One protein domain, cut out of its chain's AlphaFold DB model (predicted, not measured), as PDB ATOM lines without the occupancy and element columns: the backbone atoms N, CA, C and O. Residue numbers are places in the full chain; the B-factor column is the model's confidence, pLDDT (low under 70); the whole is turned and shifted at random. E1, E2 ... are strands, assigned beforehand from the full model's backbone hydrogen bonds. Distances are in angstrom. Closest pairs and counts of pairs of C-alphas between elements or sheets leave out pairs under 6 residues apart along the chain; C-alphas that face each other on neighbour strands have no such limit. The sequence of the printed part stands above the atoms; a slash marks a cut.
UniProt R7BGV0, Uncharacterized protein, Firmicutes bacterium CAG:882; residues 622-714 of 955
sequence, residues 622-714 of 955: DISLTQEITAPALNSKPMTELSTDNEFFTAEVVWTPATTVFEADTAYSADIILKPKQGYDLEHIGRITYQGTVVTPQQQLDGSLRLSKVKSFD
ATOM      1  N   ASP A 622     -19.341  55.057 -20.390       92.25
ATOM      2  CA  ASP A 622     -18.333  54.838 -21.428       92.25
ATOM      3  C   ASP A 622     -17.133  54.092 -20.814       92.25
ATOM      4  O   ASP A 622     -16.541  54.541 -19.833       92.25
ATOM      5  N   ILE A 623     -16.716  52.980 -21.422       92.25
ATOM      6  CA  ILE A 623     -15.520  52.237 -21.001       92.25
ATOM      7  C   ILE A 623     -14.316  52.714 -21.816       92.25
ATOM      8  O   ILE A 623     -14.336  52.686 -23.050       92.25
ATOM      9  N   SER A 624     -13.238  53.108 -21.136       91.62
ATOM     10  CA  SER A 624     -11.990  53.554 -21.768       91.62
ATOM     11  C   SER A 624     -10.796  52.720 -21.309       91.62
ATOM     12  O   SER A 624     -10.207  52.957 -20.262       91.62
ATOM     13  N   LEU A 625     -10.395  51.753 -22.132       93.38
ATOM     14  CA  LEU A 625      -9.223  50.915 -21.887       93.38
ATOM     15  C   LEU A 625      -7.978  51.610 -22.450       93.38
ATOM     16  O   LEU A 625      -7.716  51.584 -23.655       93.38
ATOM     17  N   THR A 626      -7.231  52.280 -21.574       91.88
ATOM     18  CA  THR A 626      -6.089  53.137 -21.947       91.88
ATOM     19  C   THR A 626      -4.730  52.475 -21.760       91.88
ATOM     20  O   THR A 626      -3.741  52.965 -22.306       91.88
ATOM     21  N   GLN A 627      -4.651  51.368 -21.020       92.81
ATOM     22  CA  GLN A 627      -3.410  50.615 -20.911       92.81
ATOM     23  C   GLN A 627      -3.102  49.932 -22.245       92.81
ATOM     24  O   GLN A 627      -3.969  49.341 -22.894       92.81
ATOM     25  N   GLU A 628      -1.862  50.070 -22.701       92.44
ATOM     26  CA  GLU A 628      -1.423  49.446 -23.940       92.44
ATOM     27  C   GLU A 628      -1.106  47.975 -23.686       92.44
ATOM     28  O   GLU A 628      -0.303  47.648 -22.810       92.44
ATOM     29  N   ILE A 629      -1.689  47.087 -24.494       94.06
ATOM     30  CA  ILE A 629      -1.236  45.698 -24.549       94.06
ATOM     31  C   ILE A 629       0.209  45.711 -25.052       94.06
ATOM     32  O   ILE A 629       0.482  46.117 -26.193       94.06
ATOM     33  N   THR A 630       1.111  45.288 -24.163       91.25
ATOM     34  CA  THR A 630       2.556  45.262 -24.401       91.25
ATOM     35  C   THR A 630       2.854  44.359 -25.590       91.25
ATOM     36  O   THR A 630       2.289  43.272 -25.707       91.25
ATOM     37  N   ALA A 631       3.702  44.839 -26.500       88.81
ATOM     38  CA  ALA A 631       4.062  44.070 -27.678       88.81
ATOM     39  C   ALA A 631       4.798  42.778 -27.284       88.81
ATOM     40  O   ALA A 631       5.609  42.815 -26.354       88.81
ATOM     41  N   PRO A 632       4.560  41.665 -28.000       89.25
ATOM     42  CA  PRO A 632       5.340  40.450 -27.853       89.25
ATOM     43  C   PRO A 632       6.841  40.734 -27.923       89.25
ATOM     44  O   PRO A 632       7.340  41.235 -28.931       89.25
ATOM     45  N   ALA A 633       7.560  40.411 -26.850       83.00
ATOM     46  CA  ALA A 633       9.017  40.401 -26.825       83.00
ATOM     47  C   ALA A 633       9.503  38.969 -26.611       83.00
ATOM     48  O   ALA A 633       8.919  38.229 -25.817       83.00
ATOM     49  N   LEU A 634      10.564  38.580 -27.315       77.69
ATOM     50  CA  LEU A 634      11.041  37.200 -27.323       77.69
ATOM     51  C   LEU A 634      11.296  36.702 -25.890       77.69
ATOM     52  O   LEU A 634      12.012  37.349 -25.127       77.69
ATOM     53  N   ASN A 635      10.709  35.554 -25.541       64.88
ATOM     54  CA  ASN A 635      10.763  34.919 -24.218       64.88
ATOM     55  C   ASN A 635      10.136  35.711 -23.052       64.88
ATOM     56  O   ASN A 635      10.356  35.370 -21.891       64.88
ATOM     57  N   SER A 636       9.352  36.755 -23.325       78.88
ATOM     58  CA  SER A 636       8.583  37.445 -22.283       78.88
ATOM     59  C   SER A 636       7.223  36.781 -22.058       78.88
ATOM     60  O   SER A 636       6.632  36.225 -22.988       78.88
ATOM     61  N   LYS A 637       6.729  36.827 -20.812       83.06
ATOM     62  CA  LYS A 637       5.396  36.325 -20.448       83.06
ATOM     63  C   LYS A 637       4.309  37.250 -21.018       83.06
ATOM     64  O   LYS A 637       4.469  38.472 -20.948       83.06
ATOM     65  N   PRO A 638       3.204  36.703 -21.550       90.56
ATOM     66  CA  PRO A 638       2.099  37.510 -22.038       90.56
ATOM     67  C   PRO A 638       1.418  38.264 -20.895       90.56
ATOM     68  O   PRO A 638       1.254  37.750 -19.791       90.56
ATOM     69  N   MET A 639       0.981  39.489 -21.181       91.88
ATOM     70  CA  MET A 639       0.076  40.231 -20.304       91.88
ATOM     71  C   MET A 639      -1.282  39.522 -20.275       91.88
ATOM     72  O   MET A 639      -1.839  39.269 -21.341       91.88
ATOM     73  N   THR A 640      -1.807  39.224 -19.088       92.62
ATOM     74  CA  THR A 640      -3.088  38.513 -18.903       92.62
ATOM     75  C   THR A 640      -4.210  39.413 -18.395       92.62
ATOM     76  O   THR A 640      -5.376  39.053 -18.496       92.62
ATOM     77  N   GLU A 641      -3.889  40.601 -17.887       92.25
ATOM     78  CA  GLU A 641      -4.858  41.532 -17.309       92.25
ATOM     79  C   GLU A 641      -4.570  42.960 -17.766       92.25
ATOM     80  O   GLU A 641      -3.414  43.350 -17.953       92.25
ATOM     81  N   LEU A 642      -5.637  43.742 -17.920       91.81
ATOM     82  CA  LEU A 642      -5.561  45.186 -18.088       91.81
ATOM     83  C   LEU A 642      -6.038  45.859 -16.806       91.81
ATOM     84  O   LEU A 642      -7.110  45.551 -16.285       91.81
ATOM     85  N   SER A 643      -5.268  46.833 -16.333       86.62
ATOM     86  CA  SER A 643      -5.698  47.732 -15.277       86.62
ATOM     87  C   SER A 643      -6.910  48.518 -15.754       86.62
ATOM     88  O   SER A 643      -6.862  49.170 -16.803       86.62
ATOM     89  N   THR A 644      -7.969  48.487 -14.960       83.81
ATOM     90  CA  THR A 644      -9.157  49.305 -15.166       83.81
ATOM     91  C   THR A 644      -9.204  50.375 -14.082       83.81
ATOM     92  O   THR A 644      -8.836  50.153 -12.931       83.81
ATOM     93  N   ASP A 645      -9.648  51.560 -14.462       74.31
ATOM     94  CA  ASP A 645      -9.955  52.694 -13.590       74.31
ATOM     95  C   ASP A 645     -11.389  52.635 -13.036       74.31
ATOM     96  O   ASP A 645     -11.844  53.560 -12.371       74.31
ATOM     97  N   ASN A 646     -12.101  51.538 -13.305       73.88
ATOM     98  CA  ASN A 646     -13.522  51.382 -13.038       73.88
ATOM     99  C   ASN A 646     -13.792  50.286 -11.999       73.88
ATOM    100  O   ASN A 646     -13.240  49.179 -12.042       73.88
ATOM    101  N   GLU A 647     -14.714  50.566 -11.079       77.62
ATOM    102  CA  GLU A 647     -15.001  49.672  -9.956       77.62
ATOM    103  C   GLU A 647     -16.004  48.556 -10.281       77.62
ATOM    104  O   GLU A 647     -16.095  47.619  -9.494       77.62
ATOM    105  N   PHE A 648     -16.665  48.574 -11.447       87.69
ATOM    106  CA  PHE A 648     -17.779  47.667 -11.778       87.69
ATOM    107  C   PHE A 648     -17.451  46.496 -12.726       87.69
ATOM    108  O   PHE A 648     -18.268  45.593 -12.893       87.69
ATOM    109  N   PHE A 649     -16.250  46.441 -13.315       92.62
ATOM    110  CA  PHE A 649     -15.813  45.310 -14.148       92.62
ATOM    111  C   PHE A 649     -14.313  45.005 -14.002       92.62
ATOM    112  O   PHE A 649     -13.563  45.752 -13.369       92.62
ATOM    113  N   THR A 650     -13.885  43.887 -14.587       93.31
ATOM    114  CA  THR A 650     -12.480  43.481 -14.774       93.31
ATOM    115  C   THR A 650     -12.198  43.229 -16.256       93.31
ATOM    116  O   THR A 650     -13.126  42.920 -17.007       93.31
ATOM    117  N   ALA A 651     -10.941  43.380 -16.686       95.94
ATOM    118  CA  ALA A 651     -10.524  43.204 -18.077       95.94
ATOM    119  C   ALA A 651      -9.368  42.198 -18.192       95.94
ATOM    120  O   ALA A 651      -8.267  42.436 -17.697       95.94
ATOM    121  N   GLU A 652      -9.619  41.092 -18.884       96.38
ATOM    122  CA  GLU A 652      -8.662  40.008 -19.122       96.38
ATOM    123  C   GLU A 652      -8.163  40.046 -20.569       96.38
ATOM    124  O   GLU A 652      -8.945  40.297 -21.487       96.38
ATOM    125  N   VAL A 653      -6.873  39.791 -20.787       96.62
ATOM    126  CA  VAL A 653      -6.253  39.732 -22.117       96.62
ATOM    127  C   VAL A 653      -6.042  38.281 -22.519       96.62
ATOM    128  O   VAL A 653      -5.350  37.528 -21.837       96.62
ATOM    129  N   VAL A 654      -6.584  37.910 -23.676       95.12
ATOM    130  CA  VAL A 654      -6.471  36.555 -24.224       95.12
ATOM    131  C   VAL A 654      -5.691  36.595 -25.532       95.12
ATOM    132  O   VAL A 654      -6.063  37.299 -26.472       95.12
ATOM    133  N   TRP A 655      -4.608  35.823 -25.604       94.81
ATOM    134  CA  TRP A 655      -3.713  35.782 -26.759       94.81
ATOM    135  C   TRP A 655      -4.067  34.651 -27.722       94.81
ATOM    136  O   TRP A 655      -4.451  33.557 -27.317       94.81
ATOM    137  N   THR A 656      -3.932  34.924 -29.017       92.69
ATOM    138  CA  THR A 656      -4.084  33.947 -30.098       92.69
ATOM    139  C   THR A 656      -2.846  33.994 -31.006       92.69
ATOM    140  O   THR A 656      -2.582  35.058 -31.569       92.69
ATOM    141  N   PRO A 657      -2.108  32.880 -31.189       90.69
ATOM    142  CA  PRO A 657      -2.282  31.599 -30.494       90.69
ATOM    143  C   PRO A 657      -2.036  31.726 -28.982       90.69
ATOM    144  O   PRO A 657      -1.352  32.646 -28.532       90.69
ATOM    145  N   ALA A 658      -2.629  30.818 -28.202       85.19
ATOM    146  CA  ALA A 658      -2.397  30.760 -26.763       85.19
ATOM    147  C   ALA A 658      -0.919  30.446 -26.494       85.19
ATOM    148  O   ALA A 658      -0.333  29.605 -27.174       85.19
ATOM    149  N   THR A 659      -0.315  31.128 -25.524       82.19
ATOM    150  CA  THR A 659       1.098  30.942 -25.194       82.19
ATOM    151  C   THR A 659       1.388  31.269 -23.732       82.19
ATOM    152  O   THR A 659       0.643  32.017 -23.103       82.19
ATOM    153  N   THR A 660       2.487  30.732 -23.202       78.44
ATOM    154  CA  THR A 660       3.058  31.081 -21.892       78.44
ATOM    155  C   THR A 660       4.276  32.010 -22.009       78.44
ATOM    156  O   THR A 660       4.579  32.726 -21.054       78.44
ATOM    157  N   VAL A 661       4.933  32.060 -23.178       81.25
ATOM    158  CA  VAL A 661       6.016  32.996 -23.547       81.25
ATOM    159  C   VAL A 661       5.983  33.312 -25.050       81.25
ATOM    160  O   VAL A 661       5.608  32.466 -25.854       81.25
ATOM    161  N   PHE A 662       6.368  34.515 -25.476       83.25
ATOM    162  CA  PHE A 662       6.359  34.839 -26.912       83.25
ATOM    163  C   PHE A 662       7.543  34.239 -27.676       83.25
ATOM    164  O   PHE A 662       8.696  34.357 -27.251       83.25
ATOM    165  N   GLU A 663       7.250  33.655 -28.837       78.88
ATOM    166  CA  GLU A 663       8.212  32.958 -29.694       78.88
ATOM    167  C   GLU A 663       8.625  33.789 -30.920       78.88
ATOM    168  O   GLU A 663       7.905  34.688 -31.365       78.88
ATOM    169  N   ALA A 664       9.796  33.471 -31.478       77.81
ATOM    170  CA  ALA A 664      10.236  34.018 -32.759       77.81
ATOM    171  C   ALA A 664       9.380  33.468 -33.909       77.81
ATOM    172  O   ALA A 664       8.814  32.385 -33.808       77.81
ATOM    173  N   ASP A 665       9.296  34.219 -35.005       79.19
ATOM    174  CA  ASP A 665       8.620  33.830 -36.250       79.19
ATOM    175  C   ASP A 665       7.102  33.506 -36.115       79.19
ATOM    176  O   ASP A 665       6.452  33.141 -37.097       79.19
ATOM    177  N   THR A 666       6.497  33.764 -34.945       80.94
ATOM    178  CA  THR A 666       5.057  33.609 -34.662       80.94
ATOM    179  C   THR A 666       4.363  34.968 -34.547       80.94
ATOM    180  O   THR A 666       4.744  35.812 -33.739       80.94
ATOM    181  N   ALA A 667       3.314  35.186 -35.346       89.56
ATOM    182  CA  ALA A 667       2.452  36.363 -35.230       89.56
ATOM    183  C   ALA A 667       1.362  36.137 -34.171       89.56
ATOM    184  O   ALA A 667       0.769  35.059 -34.108       89.56
ATOM    185  N   TYR A 668       1.053  37.172 -33.387       93.25
ATOM    186  CA  TYR A 668       0.077  37.098 -32.296       93.25
ATOM    187  C   TYR A 668      -1.011  38.161 -32.441       93.25
ATOM    188  O   TYR A 668      -0.769  39.280 -32.896       93.25
ATOM    189  N   SER A 669      -2.218  37.850 -31.986       95.06
ATOM    190  CA  SER A 669      -3.272  38.833 -31.743       95.06
ATOM    191  C   SER A 669      -3.811  38.724 -30.327       95.06
ATOM    192  O   SER A 669      -3.803  37.642 -29.747       95.06
ATOM    193  N   ALA A 670      -4.300  39.839 -29.799       96.19
ATOM    194  CA  ALA A 670      -4.877  39.911 -28.468       96.19
ATOM    195  C   ALA A 670      -6.358  40.301 -28.535       96.19
ATOM    196  O   ALA A 670      -6.733  41.232 -29.258       96.19
ATOM    197  N   ASP A 671      -7.159  39.604 -27.742       96.06
ATOM    198  CA  ASP A 671      -8.551  39.901 -27.428       96.06
ATOM    199  C   ASP A 671      -8.640  40.425 -25.992       96.06
ATOM    200  O   ASP A 671      -7.768  40.141 -25.169       96.06
ATOM    201  N   ILE A 672      -9.708  41.158 -25.677       97.06
ATOM    202  CA  ILE A 672     -10.012  41.571 -24.301       97.06
ATOM    203  C   ILE A 672     -11.375  41.009 -23.900       97.06
ATOM    204  O   ILE A 672     -12.334  41.129 -24.661       97.06
ATOM    205  N   ILE A 673     -11.481  40.428 -22.708       95.12
ATOM    206  CA  ILE A 673     -12.744  39.973 -22.120       95.12
ATOM    207  C   ILE A 673     -13.075  40.861 -20.922       95.12
ATOM    208  O   ILE A 673     -12.295  40.958 -19.978       95.12
ATOM    209  N   LEU A 674     -14.240  41.506 -20.961       96.19
ATOM    210  CA  LEU A 674     -14.772  42.316 -19.870       96.19
ATOM    211  C   LEU A 674     -15.749  41.483 -19.046       96.19
ATOM    212  O   LEU A 674     -16.751  41.008 -19.582       96.19
ATOM    213  N   LYS A 675     -15.479  41.333 -17.749       89.44
ATOM    214  CA  LYS A 675     -16.321  40.570 -16.817       89.44
ATOM    215  C   LYS A 675     -16.917  41.505 -15.759       89.44
ATOM    216  O   LYS A 675     -16.140  42.214 -15.109       89.44
ATOM    217  N   PRO A 676     -18.248  41.523 -15.564       89.06
ATOM    218  CA  PRO A 676     -18.867  42.351 -14.533       89.06
ATOM    219  C   PRO A 676     -18.470  41.874 -13.131       89.06
ATOM    220  O   PRO A 676     -18.276  40.679 -12.894       89.06
ATOM    221  N   LYS A 677     -18.342  42.813 -12.193       84.75
ATOM    222  CA  LYS A 677     -18.166  42.527 -10.762       84.75
ATOM    223  C   LYS A 677     -19.532  42.328 -10.089       84.75
ATOM    224  O   LYS A 677     -20.575  42.627 -10.663       84.75
ATOM    225  N   GLN A 678     -19.535  41.809  -8.861       78.25
ATOM    226  CA  GLN A 678     -20.766  41.551  -8.103       78.25
ATOM    227  C   GLN A 678     -21.634  42.817  -7.974       78.25
ATOM    228  O   GLN A 678     -21.125  43.872  -7.610       78.25
ATOM    229  N   GLY A 679     -22.938  42.692  -8.248       74.75
ATOM    230  CA  GLY A 679     -23.903  43.803  -8.214       74.75
ATOM    231  C   GLY A 679     -24.050  44.567  -9.537       74.75
ATOM    232  O   GLY A 679     -24.995  45.339  -9.683       74.75
ATOM    233  N   TYR A 680     -23.175  44.303 -10.511       85.31
ATOM    234  CA  TYR A 680     -23.164  44.959 -11.816       85.31
ATOM    235  C   TYR A 680     -23.443  43.971 -12.957       85.31
ATOM    236  O   TYR A 680     -23.230  42.762 -12.839       85.31
ATOM    237  N   ASP A 681     -23.887  44.510 -14.084       86.19
ATOM    238  CA  ASP A 681     -23.965  43.863 -15.389       86.19
ATOM    239  C   ASP A 681     -23.282  44.765 -16.432       86.19
ATOM    240  O   ASP A 681     -22.650  45.768 -16.096       86.19
ATOM    241  N   LEU A 682     -23.330  44.365 -17.700       88.06
ATOM    242  CA  LEU A 682     -22.775  45.147 -18.807       88.06
ATOM    243  C   LEU A 682     -23.876  45.626 -19.770       88.06
ATOM    244  O   LEU A 682     -23.602  45.834 -20.951       88.06
ATOM    245  N   GLU A 683     -25.116  45.777 -19.288       85.00
ATOM    246  CA  GLU A 683     -26.257  46.266 -20.079       85.00
ATOM    247  C   GLU A 683     -26.284  47.801 -20.149       85.00
ATOM    248  O   GLU A 683     -26.615  48.357 -21.194       85.00
ATOM    249  N   HIS A 684     -25.846  48.477 -19.082       85.75
ATOM    250  CA  HIS A 684     -25.814  49.947 -18.945       85.75
ATOM    251  C   HIS A 684     -24.478  50.574 -19.386       85.75
ATOM    252  O   HIS A 684     -23.969  51.530 -18.789       85.75
ATOM    253  N   ILE A 685     -23.873  50.002 -20.430       89.75
ATOM    254  CA  ILE A 685     -22.593  50.443 -20.993       89.75
ATOM    255  C   ILE A 685     -22.832  51.156 -22.319       89.75
ATOM    256  O   ILE A 685     -23.411  50.599 -23.252       89.75
ATOM    257  N   GLY A 686     -22.323  52.380 -22.410       89.12
ATOM    258  CA  GLY A 686     -22.337  53.193 -23.611       89.12
ATOM    259  C   GLY A 686     -21.240  52.765 -24.582       89.12
ATOM    260  O   GLY A 686     -21.201  51.650 -25.109       89.12
ATOM    261  N   ARG A 687     -20.322  53.678 -24.883       92.38
ATOM    262  CA  ARG A 687     -19.254  53.439 -25.854       92.38
ATOM    263  C   ARG A 687     -18.046  52.799 -25.183       92.38
ATOM    264  O   ARG A 687     -17.502  53.323 -24.218       92.38
ATOM    265  N   ILE A 688     -17.549  51.724 -25.787       93.81
ATOM    266  CA  ILE A 688     -16.289  51.092 -25.392       93.81
ATOM    267  C   ILE A 688     -15.178  51.565 -26.328       93.81
ATOM    268  O   ILE A 688     -15.301  51.503 -27.557       93.81
ATOM    269  N   THR A 689     -14.076  52.031 -25.750       93.00
ATOM    270  CA  THR A 689     -12.866  52.398 -26.481       93.00
ATOM    271  C   THR A 689     -11.650  51.656 -25.946       93.00
ATOM    272  O   THR A 689     -11.494  51.466 -24.743       93.00
ATOM    273  N   TYR A 690     -10.769  51.254 -26.856       93.44
ATOM    274  CA  TYR A 690      -9.429  50.770 -26.548       93.44
ATOM    275  C   TYR A 690      -8.423  51.701 -27.219       93.44
ATOM    276  O   TYR A 690      -8.518  51.948 -28.423       93.44
ATOM    277  N   GLN A 691      -7.495  52.272 -26.444       92.56
ATOM    278  CA  GLN A 691      -6.522  53.264 -26.929       92.56
ATOM    279  C   GLN A 691      -7.179  54.416 -27.720       92.56
ATOM    280  O   GLN A 691      -6.705  54.831 -28.777       92.56
ATOM    281  N   GLY A 692      -8.338  54.891 -27.248       90.00
ATOM    282  CA  GLY A 692      -9.113  55.957 -27.896       90.00
ATOM    283  C   GLY A 692      -9.848  55.552 -29.182       90.00
ATOM    284  O   GLY A 692     -10.538  56.381 -29.773       90.00
ATOM    285  N   THR A 693      -9.746  54.292 -29.616       90.25
ATOM    286  CA  THR A 693     -10.466  53.761 -30.781       90.25
ATOM    287  C   THR A 693     -11.718  53.024 -30.330       90.25
ATOM    288  O   THR A 693     -11.662  52.201 -29.422       90.25
ATOM    289  N   VAL A 694     -12.855  53.304 -30.971       91.75
ATOM    290  CA  VAL A 694     -14.118  52.612 -30.677       91.75
ATOM    291  C   VAL A 694     -14.012  51.148 -31.084       91.75
ATOM    292  O   VAL A 694     -13.652  50.845 -32.221       91.75
ATOM    293  N   VAL A 695     -14.360  50.257 -30.162       92.81
ATOM    294  CA  VAL A 695     -14.385  48.809 -30.380       92.81
ATOM    295  C   VAL A 695     -15.806  48.280 -30.228       92.81
ATOM    296  O   VAL A 695     -16.589  48.778 -29.422       92.81
ATOM    297  N   THR A 696     -16.158  47.277 -31.028       89.69
ATOM    298  CA  THR A 696     -17.480  46.646 -30.965       89.69
ATOM    299  C   THR A 696     -17.399  45.392 -30.097       89.69
ATOM    300  O   THR A 696     -16.663  44.470 -30.462       89.69
ATOM    301  N   PRO A 697     -18.131  45.327 -28.975       92.69
ATOM    302  CA  PRO A 697     -18.169  44.130 -28.154       92.69
ATOM    303  C   PRO A 697     -19.041  43.037 -28.774       92.69
ATOM    304  O   PRO A 697     -20.010  43.305 -29.486       92.69
ATOM    305  N   GLN A 698     -18.716  41.790 -28.452       89.44
ATOM    306  CA  GLN A 698     -19.560  40.624 -28.677       89.44
ATOM    307  C   GLN A 698     -19.992  40.066 -27.324       89.44
ATOM    308  O   GLN A 698     -19.147  39.717 -26.501       89.44
ATOM    309  N   GLN A 699     -21.302  39.989 -27.100       85.94
ATOM    310  CA  GLN A 699     -21.850  39.439 -25.866       85.94
ATOM    311  C   GLN A 699     -21.656  37.923 -25.817       85.94
ATOM    312  O   GLN A 699     -21.935  37.215 -26.789       85.94
ATOM    313  N   GLN A 700     -21.174  37.432 -24.681       81.25
ATOM    314  CA  GLN A 700     -21.026  36.011 -24.401       81.25
ATOM    315  C   GLN A 700     -22.231  35.474 -23.615       81.25
ATOM    316  O   GLN A 700     -22.992  36.224 -23.001       81.25
ATOM    317  N   LEU A 701     -22.416  34.150 -23.623       71.19
ATOM    318  CA  LEU A 701     -23.535  33.474 -22.944       71.19
ATOM    319  C   LEU A 701     -23.521  33.648 -21.413       71.19
ATOM    320  O   LEU A 701     -24.567  33.536 -20.762       71.19
ATOM    321  N   ASP A 702     -22.345  33.908 -20.845       70.25
ATOM    322  CA  ASP A 702     -22.125  34.154 -19.420       70.25
ATOM    323  C   ASP A 702     -22.375  35.618 -19.006       70.25
ATOM    324  O   ASP A 702     -22.312  35.928 -17.820       70.25
ATOM    325  N   GLY A 703     -22.707  36.502 -19.956       76.50
ATOM    326  CA  GLY A 703     -22.930  37.932 -19.721       76.50
ATOM    327  C   GLY A 703     -21.676  38.807 -19.844       76.50
ATOM    328  O   GLY A 703     -21.789  40.027 -19.757       76.50
ATOM    329  N   SER A 704     -20.496  38.225 -20.082       89.75
ATOM    330  CA  SER A 704     -19.272  38.980 -20.369       89.75
ATOM    331  C   SER A 704     -19.274  39.564 -21.791       89.75
ATOM    332  O   SER A 704     -20.037  39.139 -22.668       89.75
ATOM    333  N   LEU A 705     -18.410  40.553 -22.041       93.25
ATOM    334  CA  LEU A 705     -18.216  41.142 -23.370       93.25
ATOM    335  C   LEU A 705     -16.816  40.829 -23.903       93.25
ATOM    336  O   LEU A 705     -15.817  41.158 -23.268       93.25
ATOM    337  N   ARG A 706     -16.729  40.255 -25.106       94.56
ATOM    338  CA  ARG A 706     -15.463  40.032 -25.820       94.56
ATOM    339  C   ARG A 706     -15.203  41.133 -26.834       94.56
ATOM    340  O   ARG A 706     -16.016  41.375 -27.725       94.56
ATOM    341  N   LEU A 707     -14.037  41.751 -26.735       95.31
ATOM    342  CA  LEU A 707     -13.479  42.674 -27.712       95.31
ATOM    343  C   LEU A 707     -12.474  41.888 -28.559       95.31
ATOM    344  O   LEU A 707     -11.339  41.643 -28.145       95.31
ATOM    345  N   SER A 708     -12.918  41.430 -29.725       91.75
ATOM    346  CA  SER A 708     -12.127  40.533 -30.568       91.75
ATOM    347  C   SER A 708     -11.053  41.287 -31.351       91.75
ATOM    348  O   SER A 708     -11.334  42.302 -31.991       91.75
ATOM    349  N   LYS A 709      -9.840  40.736 -31.361       85.75
ATOM    350  CA  LYS A 709      -8.683  41.166 -32.147       85.75
ATOM    351  C   LYS A 709      -8.373  42.658 -31.998       85.75
ATOM    352  O   LYS A 709      -8.138  43.354 -32.985       85.75
ATOM    353  N   VAL A 710      -8.360  43.153 -30.758       91.69
ATOM    354  CA  VAL A 710      -8.105  44.574 -30.456       91.69
ATOM    355  C   VAL A 710      -6.698  45.021 -30.850       91.69
ATOM    356  O   VAL A 710      -6.477  46.202 -31.116       91.69
ATOM    357  N   LYS A 711      -5.739  44.089 -30.913       93.12
ATOM    358  CA  LYS A 711      -4.381  44.347 -31.399       93.12
ATOM    359  C   LYS A 711      -3.815  43.123 -32.109       93.12
ATOM    360  O   LYS A 711      -4.176  41.986 -31.815       93.12
ATOM    361  N   SER A 712      -2.947  43.358 -33.083       93.06
ATOM    362  CA  SER A 712      -2.216  42.319 -33.811       93.06
ATOM    363  C   SER A 712      -0.757  42.730 -33.923       93.06
ATOM    364  O   SER A 712      -0.459  43.915 -34.073       93.06
ATOM    365  N   PHE A 713       0.125  41.748 -33.825       93.81
ATOM    366  CA  PHE A 713       1.566  41.913 -33.806       93.81
ATOM    367  C   PHE A 713       2.185  40.980 -34.838       93.81
ATOM    368  O   PHE A 713       1.842  39.795 -34.902       93.81
ATOM    369  N   ASP A 714       3.088  41.535 -35.642       89.69
ATOM    370  CA  ASP A 714       3.887  40.761 -36.582       89.69
ATOM    371  C   ASP A 714       4.862  39.844 -35.835       89.69
ATOM    372  O   ASP A 714       5.168  40.043 -34.657       89.69
TER     373      ASP A 714
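What this domain is: This is residues 622 to 714 of the 955 residues of an uncharacterized protein of Firmicutes bacterium CAG:882 (UniProt R7BGV0). This domain of little regular structure is elongated: a strongly twisted sheet of three long strands, E2, E3 and E5, with a small pair, E1 and E4, set loosely over one face. The printed part has 93 residues, 36 of them in strands E1 to E5, with no named helix: all strand. The large sheet runs E2, E3, E5, antiparallel; E1 and E4 are parallel. It is compact, with a radius of gyration of the C-alphas of 13.7 A, and spans 42 by 24 by 22 A.

Where its parts are: Find C-alpha 668 at (0.077, 37.098, -32.296); E3, residues 668 to 676, runs 26.5 A from there. E2 is residues 649 to 656, 22.8 A; E5, 705 to 713, 22.4 A, ends at (1.566, 41.913, -33.806). E1 is 622 to 625, 9.9 A; E4, 685 to 690, 14.3 A.

How they stand to each other: Inner strand E3 forms a hairpin with E2: look for N 652 and O 673, 2.9 A. Toward E5, N 674 and O 705 are 2.8 A apart. In E1 and E4, N 625 and O 689 are 2.8 A apart. E4 and E5 come closest at the C-alphas of Tyr 690 and Val 710, 7.4 A. E1 and E3 are apart.

The domain as a whole: The printed part has no cut. The links E1 to E2, E2 to E3 and E4 to E5 are long. Residue 635 has pLDDT under 70.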